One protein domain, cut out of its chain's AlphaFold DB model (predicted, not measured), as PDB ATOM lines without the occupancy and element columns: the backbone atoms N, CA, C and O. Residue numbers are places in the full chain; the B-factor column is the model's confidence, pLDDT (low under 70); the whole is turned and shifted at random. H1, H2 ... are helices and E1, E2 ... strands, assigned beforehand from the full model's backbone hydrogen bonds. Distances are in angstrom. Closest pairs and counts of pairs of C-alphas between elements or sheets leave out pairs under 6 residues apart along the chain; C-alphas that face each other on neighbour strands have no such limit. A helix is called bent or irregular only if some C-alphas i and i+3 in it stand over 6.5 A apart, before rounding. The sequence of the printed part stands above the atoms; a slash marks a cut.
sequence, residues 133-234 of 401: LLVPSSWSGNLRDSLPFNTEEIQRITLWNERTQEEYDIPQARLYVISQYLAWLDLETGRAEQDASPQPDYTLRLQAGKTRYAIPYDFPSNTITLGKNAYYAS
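AT A GLANCE: This is residues 133 to 234 of the 401 residues of an uncharacterized protein of Paenibacillaceae bacterium (UniProt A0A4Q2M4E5). A strongly twisted antiparallel sheet of six strands has one longer helix, H2, crossing over one face in the part made by E1 and E3, and a short helix, H1, at the far end of H2. From edge to edge the strands' lines turn by 134 degrees, and the long link of residues 185 to 201 runs from H2 past the E6 edge and back to the start of E3. The printed part has 102 residues with two named helices and six named strands in the order H1 E1 E2 H2 E3 E4 E5 E6; across the sheet the order is E2 E1 E3 E4 E5 E6. The class is mixed, helices and strands. The whole is compact and rounded, with a radius of gyration of the C-alphas of 12.7 A and spans of 32 by 29 by 20 A.

IN THESE COORDINATES: In the sheet, E1 is residues 154 to 161, 20.3 A long, beginning at C-alpha 154 (239.760, 211.958, 153.877). E2 is residues 167 to 169, 6.4 A. E3 is residues 202 to 208, 19.1 A, and E4 residues 211 to 218, 23.0 A. E5 is residues 223 to 226, 9.7 A, and E6 residues 229 to 232, 10.3 A, ending at C-alpha 232 (223.408, 223.257, 149.018). H2 is residues 172 to 184, 19.8 A, and H1 residues 143 to 146, 5.2 A, from C-alpha 143 (230.463, 214.557, 143.050).

HOW THE PARTS SIT: The edge strands are E2 and E6. E1 and E3 are antiparallel at 162 degrees, with N 158 and O 205 at 2.9 A. E1 and E2 form a hairpin, with N 159 and O 168 at 2.8 A. E3, E4, E5 and E6 form a meander, each strand the antiparallel neighbour of the one before. In it N 204 and O 215 are 2.8 A apart, N 218 and O 223 2.8 A, and N 224 and O 231 2.8 A. The pairing is staggered: E4 pairs with E3 over residues 211 to 217 and with E5 over 217 to 218. H2 is on the sheet at a height of 9.0 A, only just over E1, on which 3 of its C-alphas fall; on the local plane it runs across the strands, at 88 degrees to E1. The closest C-alphas of the two are those of Ile 157 and Leu 175, 6.7 A apart. E2, H2 and E3 make a split strand-helix-strand unit, two strands running the same way with E1 between them, and its crossover is right-handed. H2 touches H1 with residues 182 to 184 alone; the closest C-alphas, of Arg 144 and Ala 183, are 4.6 A apart. H1 is not on the sheet, with 1 pair of C-alphas within 10 A. H2 is irregular, C-alphas 173 and 176 being 7.2 A apart, and 6 of its 9 O i to N i+4 pairs are within hydrogen-bond range; H1 is too short for such a pair.

THE WHOLE: The C-alphas farthest apart, of Gly 141 and Thr 164, are 35.3 A apart. The printed part has no cut. The link from H2 to E3 is long, 17 residues. The mean pLDDT of the printed part is 94.4, and no printed residue is under 70.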
ATOM      1  N   LEU A 133     241.881 224.814 145.831       94.12
ATOM      2  CA  LEU A 133     240.424 224.841 145.698       94.12
ATOM      3  C   LEU A 133     239.938 223.526 145.088       94.12
ATOM      4  O   LEU A 133     240.491 223.056 144.090       94.12
ATOM      5  N   LEU A 134     238.905 222.937 145.686       94.56
ATOM      6  CA  LEU A 134     238.308 221.727 145.146       94.56
ATOM      7  C   LEU A 134     237.513 222.062 143.882       94.56
ATOM      8  O   LEU A 134     236.527 222.800 143.916       94.56
ATOM      9  N   VAL A 135     237.942 221.492 142.759       93.69
ATOM     10  CA  VAL A 135     237.264 221.630 141.470       93.69
ATOM     11  C   VAL A 135     236.944 220.230 140.948       93.69
ATOM     12  O   VAL A 135     237.874 219.454 140.720       93.69
ATOM     13  N   PRO A 136     235.656 219.890 140.764       94.94
ATOM     14  CA  PRO A 136     235.253 218.631 140.151       94.94
ATOM     15  C   PRO A 136     235.807 218.499 138.727       94.94
ATOM     16  O   PRO A 136     235.859 219.471 137.971       94.94
ATOM     17  N   SER A 137     236.196 217.286 138.339       94.81
ATOM     18  CA  SER A 137     236.624 216.981 136.964       94.81
ATOM     19  C   SER A 137     235.459 216.896 135.963       94.81
ATOM     20  O   SER A 137     235.675 217.067 134.764       94.81
ATOM     21  N   SER A 138     234.233 216.692 136.455       93.81
ATOM     22  CA  SER A 138     232.973 216.767 135.710       93.81
ATOM     23  C   SER A 138     231.912 217.513 136.528       93.81
ATOM     24  O   SER A 138     232.013 217.605 137.747       93.81
ATOM     25  N   TRP A 139     230.897 218.051 135.848       93.94
ATOM     26  CA  TRP A 139     229.793 218.828 136.434       93.94
ATOM     27  C   TRP A 139     228.444 218.097 136.347       93.94
ATOM     28  O   TRP A 139     227.401 218.741 136.351       93.94
ATOM     29  N   SER A 140     228.466 216.770 136.210       93.44
ATOM     30  CA  SER A 140     227.279 215.920 136.049       93.44
ATOM     31  C   SER A 140     227.339 214.704 136.969       93.44
ATOM     32  O   SER A 140     228.420 214.128 137.128       93.44
ATOM     33  N   GLY A 141     226.185 214.262 137.473       94.12
ATOM     34  CA  GLY A 141     226.071 213.129 138.393       94.12
ATOM     35  C   GLY A 141     226.702 213.382 139.765       94.12
ATOM     36  O   GLY A 141     226.916 214.525 140.170       94.12
ATOM     37  N   ASN A 142     227.016 212.303 140.487       95.31
ATOM     38  CA  ASN A 142     227.541 212.389 141.851       95.31
ATOM     39  C   ASN A 142     228.952 212.990 141.891       95.31
ATOM     40  O   ASN A 142     229.851 212.582 141.149       95.31
ATOM     41  N   LEU A 143     229.182 213.889 142.849       96.50
ATOM     42  CA  LEU A 143     230.463 214.557 143.050       96.50
ATOM     43  C   LEU A 143     231.608 213.557 143.252       96.50
ATOM     44  O   LEU A 143     232.675 213.768 142.677       96.50
ATOM     45  N   ARG A 144     231.402 212.444 143.976       96.38
ATOM     46  CA  ARG A 144     232.451 211.426 144.205       96.38
ATOM     47  C   ARG A 144     233.126 210.930 142.936       96.38
ATOM     48  O   ARG A 144     234.325 210.675 142.950       96.38
ATOM     49  N   ASP A 145     232.360 210.807 141.855       96.50
ATOM     50  CA  ASP A 145     232.836 210.258 140.587       96.50
ATOM     51  C   ASP A 145     233.691 211.295 139.834       96.50
ATOM     52  O   ASP A 145     234.373 210.975 138.863       96.50
ATOM     53  N   SER A 146     233.674 212.543 140.315       95.56
ATOM     54  CA  SER A 146     234.383 213.695 139.766       95.56
ATOM     55  C   SER A 146     235.498 214.222 140.678       95.56
ATOM     56  O   SER A 146     236.243 215.111 140.248       95.56
ATOM     57  N   LEU A 147     235.622 213.720 141.913       95.94
ATOM     58  CA  LEU A 147     236.644 214.147 142.873       95.94
ATOM     59  C   LEU A 147     238.045 213.654 142.469       95.94
ATOM     60  O   LEU A 147     238.197 212.545 141.958       95.94
ATOM     61  N   PRO A 148     239.109 214.426 142.759       94.88
ATOM     62  CA  PRO A 148     240.491 213.999 142.526       94.88
ATOM     63  C   PRO A 148     241.013 212.988 143.570       94.88
ATOM     64  O   PRO A 148     242.201 212.669 143.565       94.88
ATOM     65  N   PHE A 149     240.155 212.515 144.476       95.12
ATOM     66  CA  PHE A 149     240.442 211.549 145.539       95.12
ATOM     67  C   PHE A 149     239.179 210.739 145.862       95.12
ATOM     68  O   PHE A 149     238.065 211.193 145.604       95.12
ATOM     69  N   ASN A 150     239.340 209.568 146.480       94.88
ATOM     70  CA  ASN A 150     238.216 208.843 147.071       94.88
ATOM     71  C   ASN A 150     237.848 209.469 148.429       94.88
ATOM     72  O   ASN A 150     238.737 209.761 149.227       94.88
ATOM     73  N   THR A 151     236.561 209.669 148.724       93.25
ATOM     74  CA  THR A 151     236.105 210.252 150.001       93.25
ATOM     75  C   THR A 151     236.546 209.440 151.225       93.25
ATOM     76  O   THR A 151     236.723 210.010 152.298       93.25
ATOM     77  N   GLU A 152     236.826 208.142 151.072       91.25
ATOM     78  CA  GLU A 152     237.427 207.298 152.118       91.25
ATOM     79  C   GLU A 152     238.881 207.678 152.464       91.25
ATOM     80  O   GLU A 152     239.393 207.293 153.516       91.25
ATOM     81  N   GLU A 153     239.567 208.430 151.599       94.94
ATOM     82  CA  GLU A 153     240.935 208.917 151.824       94.94
ATOM     83  C   GLU A 153     240.987 210.197 152.668       94.94
ATOM     84  O   GLU A 153     242.087 210.663 152.990       94.94
ATOM     85  N   ILE A 154     239.834 210.776 153.020       96.00
ATOM     86  CA  ILE A 154     239.760 211.958 153.877       96.00
ATOM     87  C   ILE A 154     240.198 211.574 155.297       96.00
ATOM     88  O   ILE A 154     239.585 210.749 155.972       96.00
ATOM     89  N   GLN A 155     241.283 212.194 155.755       95.56
ATOM     90  CA  GLN A 155     241.920 211.906 157.042       95.56
ATOM     91  C   GLN A 155     241.583 212.938 158.114       95.56
ATOM     92  O   GLN A 155     241.538 212.593 159.290       95.56
ATOM     93  N   ARG A 156     241.377 214.196 157.718       96.31
ATOM     94  CA  ARG A 156     241.057 215.314 158.612       96.31
ATOM     95  C   ARG A 156     240.220 216.333 157.860       96.31
ATOM     96  O   ARG A 156     240.475 216.580 156.678       96.31
ATOM     97  N   ILE A 157     239.268 216.933 158.560       97.25
ATOM     98  CA  ILE A 157     238.536 218.101 158.085       97.25
ATOM     99  C   ILE A 157     238.558 219.151 159.194       97.25
ATOM    100  O   ILE A 157     238.357 218.817 160.361       97.25
ATOM    101  N   THR A 158     238.801 220.402 158.830       97.44
ATOM    102  CA  THR A 158     238.640 221.551 159.719       97.44
ATOM    103  C   THR A 158     237.767 222.607 159.062       97.44
ATOM    104  O   THR A 158     237.646 222.660 157.835       97.44
ATOM    105  N   LEU A 159     237.120 223.425 159.881       97.62
ATOM    106  CA  LEU A 159     236.369 224.590 159.441       97.62
ATOM    107  C   LEU A 159     237.185 225.832 159.788       97.62
ATOM    108  O   LEU A 159     237.468 226.096 160.953       97.62
ATOM    109  N   TRP A 160     237.577 226.586 158.774       97.12
ATOM    110  CA  TRP A 160     238.299 227.838 158.939       97.12
ATOM    111  C   TRP A 160     237.339 229.017 158.865       97.12
ATOM    112  O   TRP A 160     236.588 229.113 157.901       97.12
ATOM    113  N   ASN A 161     237.372 229.911 159.849       96.12
ATOM    114  CA  ASN A 161     236.602 231.152 159.830       96.12
ATOM    115  C   ASN A 161     237.385 232.244 159.097       96.12
ATOM    116  O   ASN A 161     238.423 232.698 159.580       96.12
ATOM    117  N   GLU A 162     236.879 232.707 157.955       93.38
ATOM    118  CA  GLU A 162     237.588 233.700 157.138       93.38
ATOM    119  C   GLU A 162     237.681 235.064 157.834       93.38
ATOM    120  O   GLU A 162     238.630 235.821 157.619       93.38
ATOM    121  N   ARG A 163     236.740 235.377 158.729       92.25
ATOM    122  CA  ARG A 163     236.704 236.652 159.449       92.25
ATOM    123  C   ARG A 163     237.569 236.644 160.705       92.25
ATOM    124  O   ARG A 163     238.305 237.601 160.930       92.25
ATOM    125  N   THR A 164     237.443 235.619 161.547       93.88
ATOM    126  CA  THR A 164     238.167 235.553 162.831       93.88
ATOM    127  C   THR A 164     239.538 234.899 162.704       93.88
ATOM    128  O   THR A 164     240.364 235.084 163.591       93.88
ATOM    129  N   GLN A 165     239.805 234.199 161.592       93.62
ATOM    130  CA  GLN A 165     241.018 233.400 161.379       93.62
ATOM    131  C   GLN A 165     241.178 232.298 162.443       93.62
ATOM    132  O   GLN A 165     242.288 231.913 162.807       93.62
ATOM    133  N   GLU A 166     240.051 231.808 162.961       94.06
ATOM    134  CA  GLU A 166     239.990 230.683 163.889       94.06
ATOM    135  C   GLU A 166     239.757 229.375 163.126       94.06
ATOM    136  O   GLU A 166     239.042 229.332 162.120       94.06
ATOM    137  N   GLU A 167     240.363 228.298 163.621       95.00
ATOM    138  CA  GLU A 167     240.187 226.943 163.103       95.00
ATOM    139  C   GLU A 167     239.360 226.120 164.091       95.00
ATOM    140  O   GLU A 167     239.723 226.003 165.262       95.00
ATOM    141  N   TYR A 168     238.272 225.522 163.608       95.12
ATOM    142  CA  TYR A 168     237.478 224.550 164.349       95.12
ATOM    143  C   TYR A 168     237.782 223.149 163.818       95.12
ATOM    144  O   TYR A 168     237.583 222.856 162.633       95.12
ATOM    145  N   ASP A 169     238.262 222.270 164.692       94.94
ATOM    146  CA  ASP A 169     238.458 220.865 164.349       94.94
ATOM    147  C   ASP A 169     237.111 220.144 164.252       94.94
ATOM    148  O   ASP A 169     236.294 220.197 165.172       94.94
ATOM    149  N   ILE A 170     236.900 219.412 163.155       95.31
ATOM    150  CA  ILE A 170     235.780 218.475 163.056       95.31
ATOM    151  C   ILE A 170     236.237 217.147 163.667       95.31
ATOM    152  O   ILE A 170     237.213 216.564 163.180       95.31
ATOM    153  N   PRO A 171     235.564 216.635 164.718       93.56
ATOM    154  CA  PRO A 171     235.978 215.403 165.378       93.56
ATOM    155  C   PRO A 171     236.086 214.228 164.404       93.56
ATOM    156  O   PRO A 171     235.273 214.088 163.491       93.56
ATOM    157  N   GLN A 172     237.040 213.321 164.642       91.69
ATOM    158  CA  GLN A 172     237.253 212.155 163.771       91.69
ATOM    159  C   GLN A 172     235.968 211.333 163.569       91.69
ATOM    160  O   GLN A 172     235.683 210.862 162.468       91.69
ATOM    161  N   ALA A 173     235.178 211.198 164.634       91.31
ATOM    162  CA  ALA A 173     233.909 210.483 164.635       91.31
ATOM    163  C   ALA A 173     232.823 211.155 163.772       91.31
ATOM    164  O   ALA A 173     231.850 210.502 163.429       91.31
ATOM    165  N   ARG A 174     233.007 212.424 163.382       94.12
ATOM    166  CA  ARG A 174     232.071 213.242 162.593       94.12
ATOM    167  C   ARG A 174     232.492 213.419 161.135       94.12
ATOM    168  O   ARG A 174     231.704 213.920 160.338       94.12
ATOM    169  N   LEU A 175     233.693 212.977 160.742       94.75
ATOM    170  CA  LEU A 175     234.165 213.138 159.356       94.75
ATOM    171  C   LEU A 175     233.228 212.494 158.329       94.75
ATOM    172  O   LEU A 175     233.164 212.956 157.188       94.75
ATOM    173  N   TYR A 176     232.495 211.447 158.724       93.94
ATOM    174  CA  TYR A 176     231.541 210.778 157.845       93.94
ATOM    175  C   TYR A 176     230.450 211.728 157.336       93.94
ATOM    176  O   TYR A 176     230.014 211.540 156.210       93.94
ATOM    177  N   VAL A 177     230.053 212.754 158.101       95.81
ATOM    178  CA  VAL A 177     228.988 213.694 157.716       95.81
ATOM    179  C   VAL A 177     229.359 214.409 156.416       95.81
ATOM    180  O   VAL A 177     228.648 214.319 155.419       95.81
ATOM    181  N   ILE A 178     230.532 215.050 156.386       96.94
ATOM    182  CA  ILE A 178     231.011 215.740 155.180       96.94
ATOM    183  C   ILE A 178     231.437 214.736 154.113       96.94
ATOM    184  O   ILE A 178     231.176 214.953 152.936       96.94
ATOM    185  N   SER A 179     232.069 213.624 154.495       95.88
ATOM    186  CA  SER A 179     232.552 212.640 153.518       95.88
ATOM    187  C   SER A 179     231.402 211.980 152.749       95.88
ATOM    188  O   SER A 179     231.513 211.792 151.541       95.88
ATOM    189  N   GLN A 180     230.290 211.660 153.421       94.69
ATOM    190  CA  GLN A 180     229.084 211.129 152.782       94.69
ATOM    191  C   GLN A 180     228.372 212.196 151.958       94.69
ATOM    192  O   GLN A 180     227.983 211.912 150.830       94.69
ATOM    193  N   TYR A 181     228.267 213.426 152.467       96.25
ATOM    194  CA  TYR A 181     227.726 214.537 151.688       96.25
ATOM    195  C   TYR A 181     228.487 214.729 150.367       96.25
ATOM    196  O   TYR A 181     227.887 214.695 149.297       96.25
ATOM    197  N   LEU A 182     229.818 214.842 150.421       96.69
ATOM    198  CA  LEU A 182     230.646 214.957 149.218       96.69
ATOM    199  C   LEU A 182     230.524 213.727 148.315       96.69
ATOM    200  O   LEU A 182     230.714 213.835 147.105       96.69
ATOM    201  N   ALA A 183     230.224 212.559 148.890       95.56
ATOM    202  CA  ALA A 183     230.069 211.348 148.110       95.56
ATOM    203  C   ALA A 183     228.775 211.340 147.276       95.56
ATOM    204  O   ALA A 183     228.769 210.824 146.158       95.56
ATOM    205  N   TRP A 184     227.697 211.891 147.834       95.75
ATOM    206  CA  TRP A 184     226.336 211.748 147.314       95.75
ATOM    207  C   TRP A 184     225.709 213.042 146.804       95.75
ATOM    208  O   TRP A 184     224.578 213.007 146.337       95.75
ATOM    209  N   LEU A 185     226.418 214.170 146.864       97.25
ATOM    210  CA  LEU A 185     225.983 215.396 146.204       97.25
ATOM    211  C   LEU A 185     225.885 215.167 144.691       97.25
ATOM    212  O   LEU A 185     226.908 215.002 144.027       97.25
ATOM    213  N   ASP A 186     224.675 215.216 144.147       96.81
ATOM    214  CA  ASP A 186     224.458 215.283 142.706       96.81
ATOM    215  C   ASP A 186     224.703 216.714 142.194       96.81
ATOM    216  O   ASP A 186     224.139 217.689 142.697       96.81
ATOM    217  N   LEU A 187     225.578 216.850 141.195       95.81
ATOM    218  CA  LEU A 187     226.016 218.144 140.668       95.81
ATOM    219  C   LEU A 187     224.994 218.817 139.738       95.81
ATOM    220  O   LEU A 187     225.197 219.976 139.359       95.81
ATOM    221  N   GLU A 188     223.910 218.130 139.382       94.06
ATOM    222  CA  GLU A 188     222.813 218.678 138.588       94.06
ATOM    223  C   GLU A 188     221.661 219.114 139.495       94.06
ATOM    224  O   GLU A 188     221.200 220.253 139.386       94.06
ATOM    225  N   THR A 189     221.225 218.253 140.419       95.38
ATOM    226  CA  THR A 189     220.065 218.539 141.276       95.38
ATOM    227  C   THR A 189     220.416 219.272 142.568       95.38
ATOM    228  O   THR A 189     219.595 220.040 143.058       95.38
ATOM    229  N   GLY A 190     221.637 219.113 143.091       95.44
ATOM    230  CA  GLY A 190     222.086 219.763 144.328       95.44
ATOM    231  C   GLY A 190     222.550 221.208 144.170       95.44
ATOM    232  O   GLY A 190     223.026 221.828 145.127       95.44
ATOM    233  N   ARG A 191     222.464 221.758 142.955       95.94
ATOM    234  CA  ARG A 191     222.863 223.135 142.668       95.94
ATOM    235  C   ARG A 191     221.956 224.112 143.418       95.94
ATOM    236  O   ARG A 191     220.734 223.969 143.401       95.94
ATOM    237  N   ALA A 192     222.559 225.115 144.047       95.75
ATOM    238  CA  ALA A 192     221.819 226.175 144.715       95.75
ATOM    239  C   ALA A 192     221.197 227.142 143.697       95.75
ATOM    240  O   ALA A 192     221.711 227.332 142.593       95.75
ATOM    241  N   GLU A 193     220.085 227.772 144.080       90.56
ATOM    242  CA  GLU A 193     219.424 228.782 143.240       90.56
ATOM    243  C   GLU A 193     220.235 230.079 143.154       90.56
ATOM    244  O   GLU A 193     220.171 230.802 142.159       90.56
ATOM    245  N   GLN A 194     220.988 230.370 144.213       85.12
ATOM    246  CA  GLN A 194     221.854 231.536 144.314       85.12
ATOM    247  C   GLN A 194     223.237 231.218 143.744       85.12
ATOM    248  O   GLN A 194     223.705 230.080 143.795       85.12
ATOM    249  N   ASP A 195     223.905 232.242 143.217       85.56
ATOM    250  CA  ASP A 195     225.303 232.127 142.818       85.56
ATOM    251  C   ASP A 195     226.215 231.965 144.044       85.56
ATOM    252  O   ASP A 195     225.854 232.310 145.169       85.56
ATOM    253  N   ALA A 196     227.429 231.460 143.813       84.44
ATOM    254  CA  ALA A 196     228.445 231.342 144.854       84.44
ATOM    255  C   ALA A 196     228.698 232.686 145.548       84.44
ATOM    256  O   ALA A 196     228.941 233.700 144.885       84.44
ATOM    257  N   SER A 197     228.680 232.672 146.886       82.88
ATOM    258  CA  SER A 197     229.011 233.852 147.679       82.88
ATOM    259  C   SER A 197     230.429 234.321 147.329       82.88
ATOM    260  O   SER A 197     231.372 233.527 147.387       82.88
ATOM    261  N   PRO A 198     230.626 235.603 146.970       80.00
ATOM    262  CA  PRO A 198     231.957 236.128 146.688       80.00
ATOM    263  C   PRO A 198     232.815 236.245 147.957       80.00
ATOM    264  O   PRO A 198     234.027 236.431 147.853       80.00
ATOM    265  N   GLN A 199     232.191 236.188 149.138       84.88
ATOM    266  CA  GLN A 199     232.827 236.303 150.448       84.88
ATOM    267  C   GLN A 199     232.190 235.286 151.405       84.88
ATOM    268  O   GLN A 199     231.318 235.653 152.187       84.88
ATOM    269  N   PRO A 200     232.573 234.007 151.304       88.19
ATOM    270  CA  PRO A 200     232.072 232.980 152.203       88.19
ATOM    271  C   PRO A 200     232.592 233.225 153.622       88.19
ATOM    272  O   PRO A 200     233.746 233.613 153.811       88.19
ATOM    273  N   ASP A 201     231.740 232.979 154.616       91.62
ATOM    274  CA  ASP A 201     232.101 233.137 156.030       91.62
ATOM    275  C   ASP A 201     233.164 232.120 156.475       91.62
ATOM    276  O   ASP A 201     233.979 232.399 157.364       91.62
ATOM    277  N   TYR A 202     233.155 230.936 155.856       96.94
ATOM    278  CA  TYR A 202     233.998 229.817 156.243       96.94
ATOM    279  C   TYR A 202     234.627 229.107 155.044       96.94
ATOM    280  O   TYR A 202     234.147 229.173 153.915       96.94
ATOM    281  N   THR A 203     235.674 228.333 155.318       97.38
ATOM    282  CA  THR A 203     236.262 227.381 154.374       97.38
ATOM    283  C   THR A 203     236.418 226.019 155.036       97.38
ATOM    284  O   THR A 203     237.109 225.874 156.043       97.38
ATOM    285  N   LEU A 204     235.822 224.992 154.433       97.69
ATOM    286  CA  LEU A 204     236.093 223.598 154.761       97.69
ATOM    287  C   LEU A 204     237.469 223.207 154.218       97.69
ATOM    288  O   LEU A 204     237.716 223.259 153.013       97.69
ATOM    289  N   ARG A 205     238.363 222.797 155.110       97.56
ATOM    290  CA  ARG A 205     239.741 222.401 154.814       97.56
ATOM    291  C   ARG A 205     239.885 220.899 154.996       97.56
ATOM    292  O   ARG A 205     239.743 220.395 156.102       97.56
ATOM    293  N   LEU A 206     240.172 220.180 153.917       96.62
ATOM    294  CA  LEU A 206     240.239 218.719 153.900       96.62
ATOM    295  C   LEU A 206     241.668 218.248 153.649       96.62
ATOM    296  O   LEU A 206     242.334 218.742 152.741       96.62
ATOM    297  N   GLN A 207     242.116 217.242 154.396       96.62
ATOM    298  CA  GLN A 207     243.318 216.467 154.091       96.62
ATOM    299  C   GLN A 207     242.891 215.131 153.474       96.62
ATOM    300  O   GLN A 207     242.358 214.280 154.186       96.62
ATOM    301  N   ALA A 208     243.159 214.930 152.183       94.62
ATOM    302  CA  ALA A 208     242.931 213.663 151.486       94.62
ATOM    303  C   ALA A 208     244.269 213.111 150.974       94.62
ATOM    304  O   ALA A 208     244.931 213.699 150.113       94.62
ATOM    305  N   GLY A 209     244.724 212.007 151.570       90.56
ATOM    306  CA  GLY A 209     246.064 211.476 151.315       90.56
ATOM    307  C   GLY A 209     247.157 212.505 151.633       90.56
ATOM    308  O   GLY A 209     247.306 212.924 152.776       90.56
ATOM    309  N   LYS A 210     247.940 212.916 150.627       90.62
ATOM    310  CA  LYS A 210     248.987 213.953 150.768       90.62
ATOM    311  C   LYS A 210     248.520 215.355 150.367       90.62
ATOM    312  O   LYS A 210     249.259 216.311 150.589       90.62
ATOM    313  N   THR A 211     247.330 215.480 149.788       94.62
ATOM    314  CA  THR A 211     246.835 216.737 149.225       94.62
ATOM    315  C   THR A 211     245.853 217.402 150.177       94.62
ATOM    316  O   THR A 211     245.117 216.737 150.910       94.62
ATOM    317  N   ARG A 212     245.851 218.734 150.162       96.00
ATOM    318  CA  ARG A 212     244.940 219.554 150.949       96.00
ATOM    319  C   ARG A 212     244.013 220.346 150.058       96.00
ATOM    320  O   ARG A 212     244.476 221.019 149.138       96.00
ATOM    321  N   TYR A 213     242.728 220.277 150.367       96.75
ATOM    322  CA  TYR A 213     241.673 220.910 149.595       96.75
ATOM    323  C   TYR A 213     240.920 221.939 150.427       96.75
ATOM    324  O   TYR A 213     240.711 221.736 151.621       96.75
ATOM    325  N   ALA A 214     240.517 223.031 149.790       96.69
ATOM    326  CA  ALA A 214     239.644 224.048 150.351       96.69
ATOM    327  C   ALA A 214     238.314 224.055 149.594       96.69
ATOM    328  O   ALA A 214     238.294 224.071 148.360       96.69
ATOM    329  N   ILE A 215     237.217 224.065 150.344       97.12
ATOM    330  CA  ILE A 215     235.859 224.239 149.834       97.12
ATOM    331  C   ILE A 215     235.255 225.430 150.582       97.12
ATOM    332  O   ILE A 215     234.965 225.304 151.773       97.12
ATOM    333  N   PRO A 216     235.081 226.586 149.931       97.38
ATOM    334  CA  PRO A 216     234.430 227.715 150.573       97.38
ATOM    335  C   PRO A 216     232.980 227.374 150.938       97.38
ATOM    336  O   PRO A 216     232.289 226.712 150.160       97.38
ATOM    337  N   TYR A 217     232.539 227.810 152.114       97.19
ATOM    338  CA  TYR A 217     231.241 227.504 152.707       97.19
ATOM    339  C   TYR A 217     230.581 228.772 153.261       97.19
ATOM    340  O   TYR A 217     231.134 229.467 154.115       97.19
ATOM    341  N   ASP A 218     229.382 229.059 152.772       95.88
ATOM    342  CA  ASP A 218     228.521 230.129 153.255       95.88
ATOM    343  C   ASP A 218     227.489 229.542 154.223       95.88
ATOM    344  O   ASP A 218     226.564 228.829 153.824       95.88
ATOM    345  N   PHE A 219     227.678 229.812 155.515       94.75
ATOM    346  CA  PHE A 219     226.838 229.254 156.573       94.75
ATOM    347  C   PHE A 219     225.380 229.752 156.513       94.75
ATOM    348  O   PHE A 219     224.485 228.911 156.606       94.75
ATOM    349  N   PRO A 220     225.089 231.056 156.301       93.31
ATOM    350  CA  PRO A 220     223.714 231.555 156.277       93.31
ATOM    351  C   PRO A 220     222.847 230.960 155.161       93.31
ATOM    352  O   PRO A 220     221.670 230.693 155.393       93.31
ATOM    353  N   SER A 221     223.404 230.746 153.962       94.38
ATOM    354  CA  SER A 221     222.684 230.100 152.850       94.38
ATOM    355  C   SER A 221     222.834 228.578 152.820       94.38
ATOM    356  O   SER A 221     222.191 227.920 152.003       94.38
ATOM    357  N   ASN A 222     223.680 228.020 153.692       96.19
ATOM    358  CA  ASN A 222     224.075 226.617 153.695       96.19
ATOM    359  C   ASN A 222     224.581 226.138 152.318       96.19
ATOM    360  O   ASN A 222     224.162 225.102 151.794       96.19
ATOM    361  N   THR A 223     225.494 226.898 151.711       97.25
ATOM    362  CA  THR A 223     226.053 226.554 150.397       97.25
ATOM    363  C   THR A 223     227.556 226.342 150.439       97.25
ATOM    364  O   THR A 223     228.292 227.078 151.090       97.25
ATOM    365  N   ILE A 224     228.037 225.341 149.704       97.06
ATOM    366  CA  ILE A 224     229.452 225.223 149.353       97.06
ATOM    367  C   ILE A 224     229.697 225.768 147.950       97.06
ATOM    368  O   ILE A 224     228.830 225.703 147.078       97.06
ATOM    369  N   THR A 225     230.913 226.245 147.708       96.50
ATOM    370  CA  THR A 225     231.356 226.662 146.377       96.50
ATOM    371  C   THR A 225     232.271 225.612 145.763       96.50
ATOM    372  O   THR A 225     233.338 225.311 146.295       96.50
ATOM    373  N   LEU A 226     231.883 225.094 144.596       94.62
ATOM    374  CA  LEU A 226     232.722 224.239 143.758       94.62
ATOM    375  C   LEU A 226     232.947 224.956 142.427       94.62
ATOM    376  O   LEU A 226     232.009 225.208 141.666       94.62
ATOM    377  N   GLY A 227     234.201 225.309 142.132       88.94
ATOM    378  CA  GLY A 227     234.548 226.128 140.968       88.94
ATOM    379  C   GLY A 227     233.824 227.480 140.968       88.94
ATOM    380  O   GLY A 227     234.205 228.377 141.710       88.94
ATOM    381  N   LYS A 228     232.812 227.641 140.104       87.38
ATOM    382  CA  LYS A 228     231.983 228.863 140.010       87.38
ATOM    383  C   LYS A 228     230.541 228.667 140.487       87.38
ATOM    384  O   LYS A 228     229.765 229.614 140.445       87.38
ATOM    385  N   ASN A 229     230.174 227.447 140.863       93.81
ATOM    386  CA  ASN A 229     228.801 227.079 141.180       93.81
ATOM    387  C   ASN A 229     228.642 226.910 142.694       93.81
ATOM    388  O   ASN A 229     229.551 226.415 143.365       93.81
ATOM    389  N   ALA A 230     227.473 227.291 143.201       96.25
ATOM    390  CA  ALA A 230     227.049 227.005 144.561       96.25
ATOM    391  C   ALA A 230     226.206 225.728 144.608       96.25
ATOM    392  O   ALA A 230     225.414 225.460 143.699       96.25
ATOM    393  N   TYR A 231     226.360 224.971 145.687       97.56
ATOM    394  CA  TYR A 231     225.609 223.751 145.963       97.56
ATOM    395  C   TYR A 231     225.127 223.774 147.400       97.56
ATOM    396  O   TYR A 231     225.902 224.137 148.285       97.56
ATOM    397  N   TYR A 232     223.882 223.377 147.644       97.75
ATOM    398  CA  TYR A 232     223.408 223.257 149.018       97.75
ATOM    399  C   TYR A 232     224.131 222.106 149.724       97.75
ATOM    400  O   TYR A 232     224.366 221.041 149.140       97.75
ATOM    401  N   ALA A 233     224.511 222.314 150.985       97.31
ATOM    402  CA  ALA A 233     225.012 221.224 151.813       97.31
ATOM    403  C   ALA A 233     223.853 220.366 152.336       97.31
ATOM    404  O   ALA A 233     222.715 220.831 152.392       97.31
ATOM    405  N   SER A 234     224.121 219.116 152.718       96.25
ATOM    406  CA  SER A 234     223.088 218.243 153.300       96.25
ATOM    407  C   SER A 234     222.585 218.736 154.658       96.25
ATOM    408  O   SER A 234     223.304 219.449 155.359       96.25
TER     409      SER A 234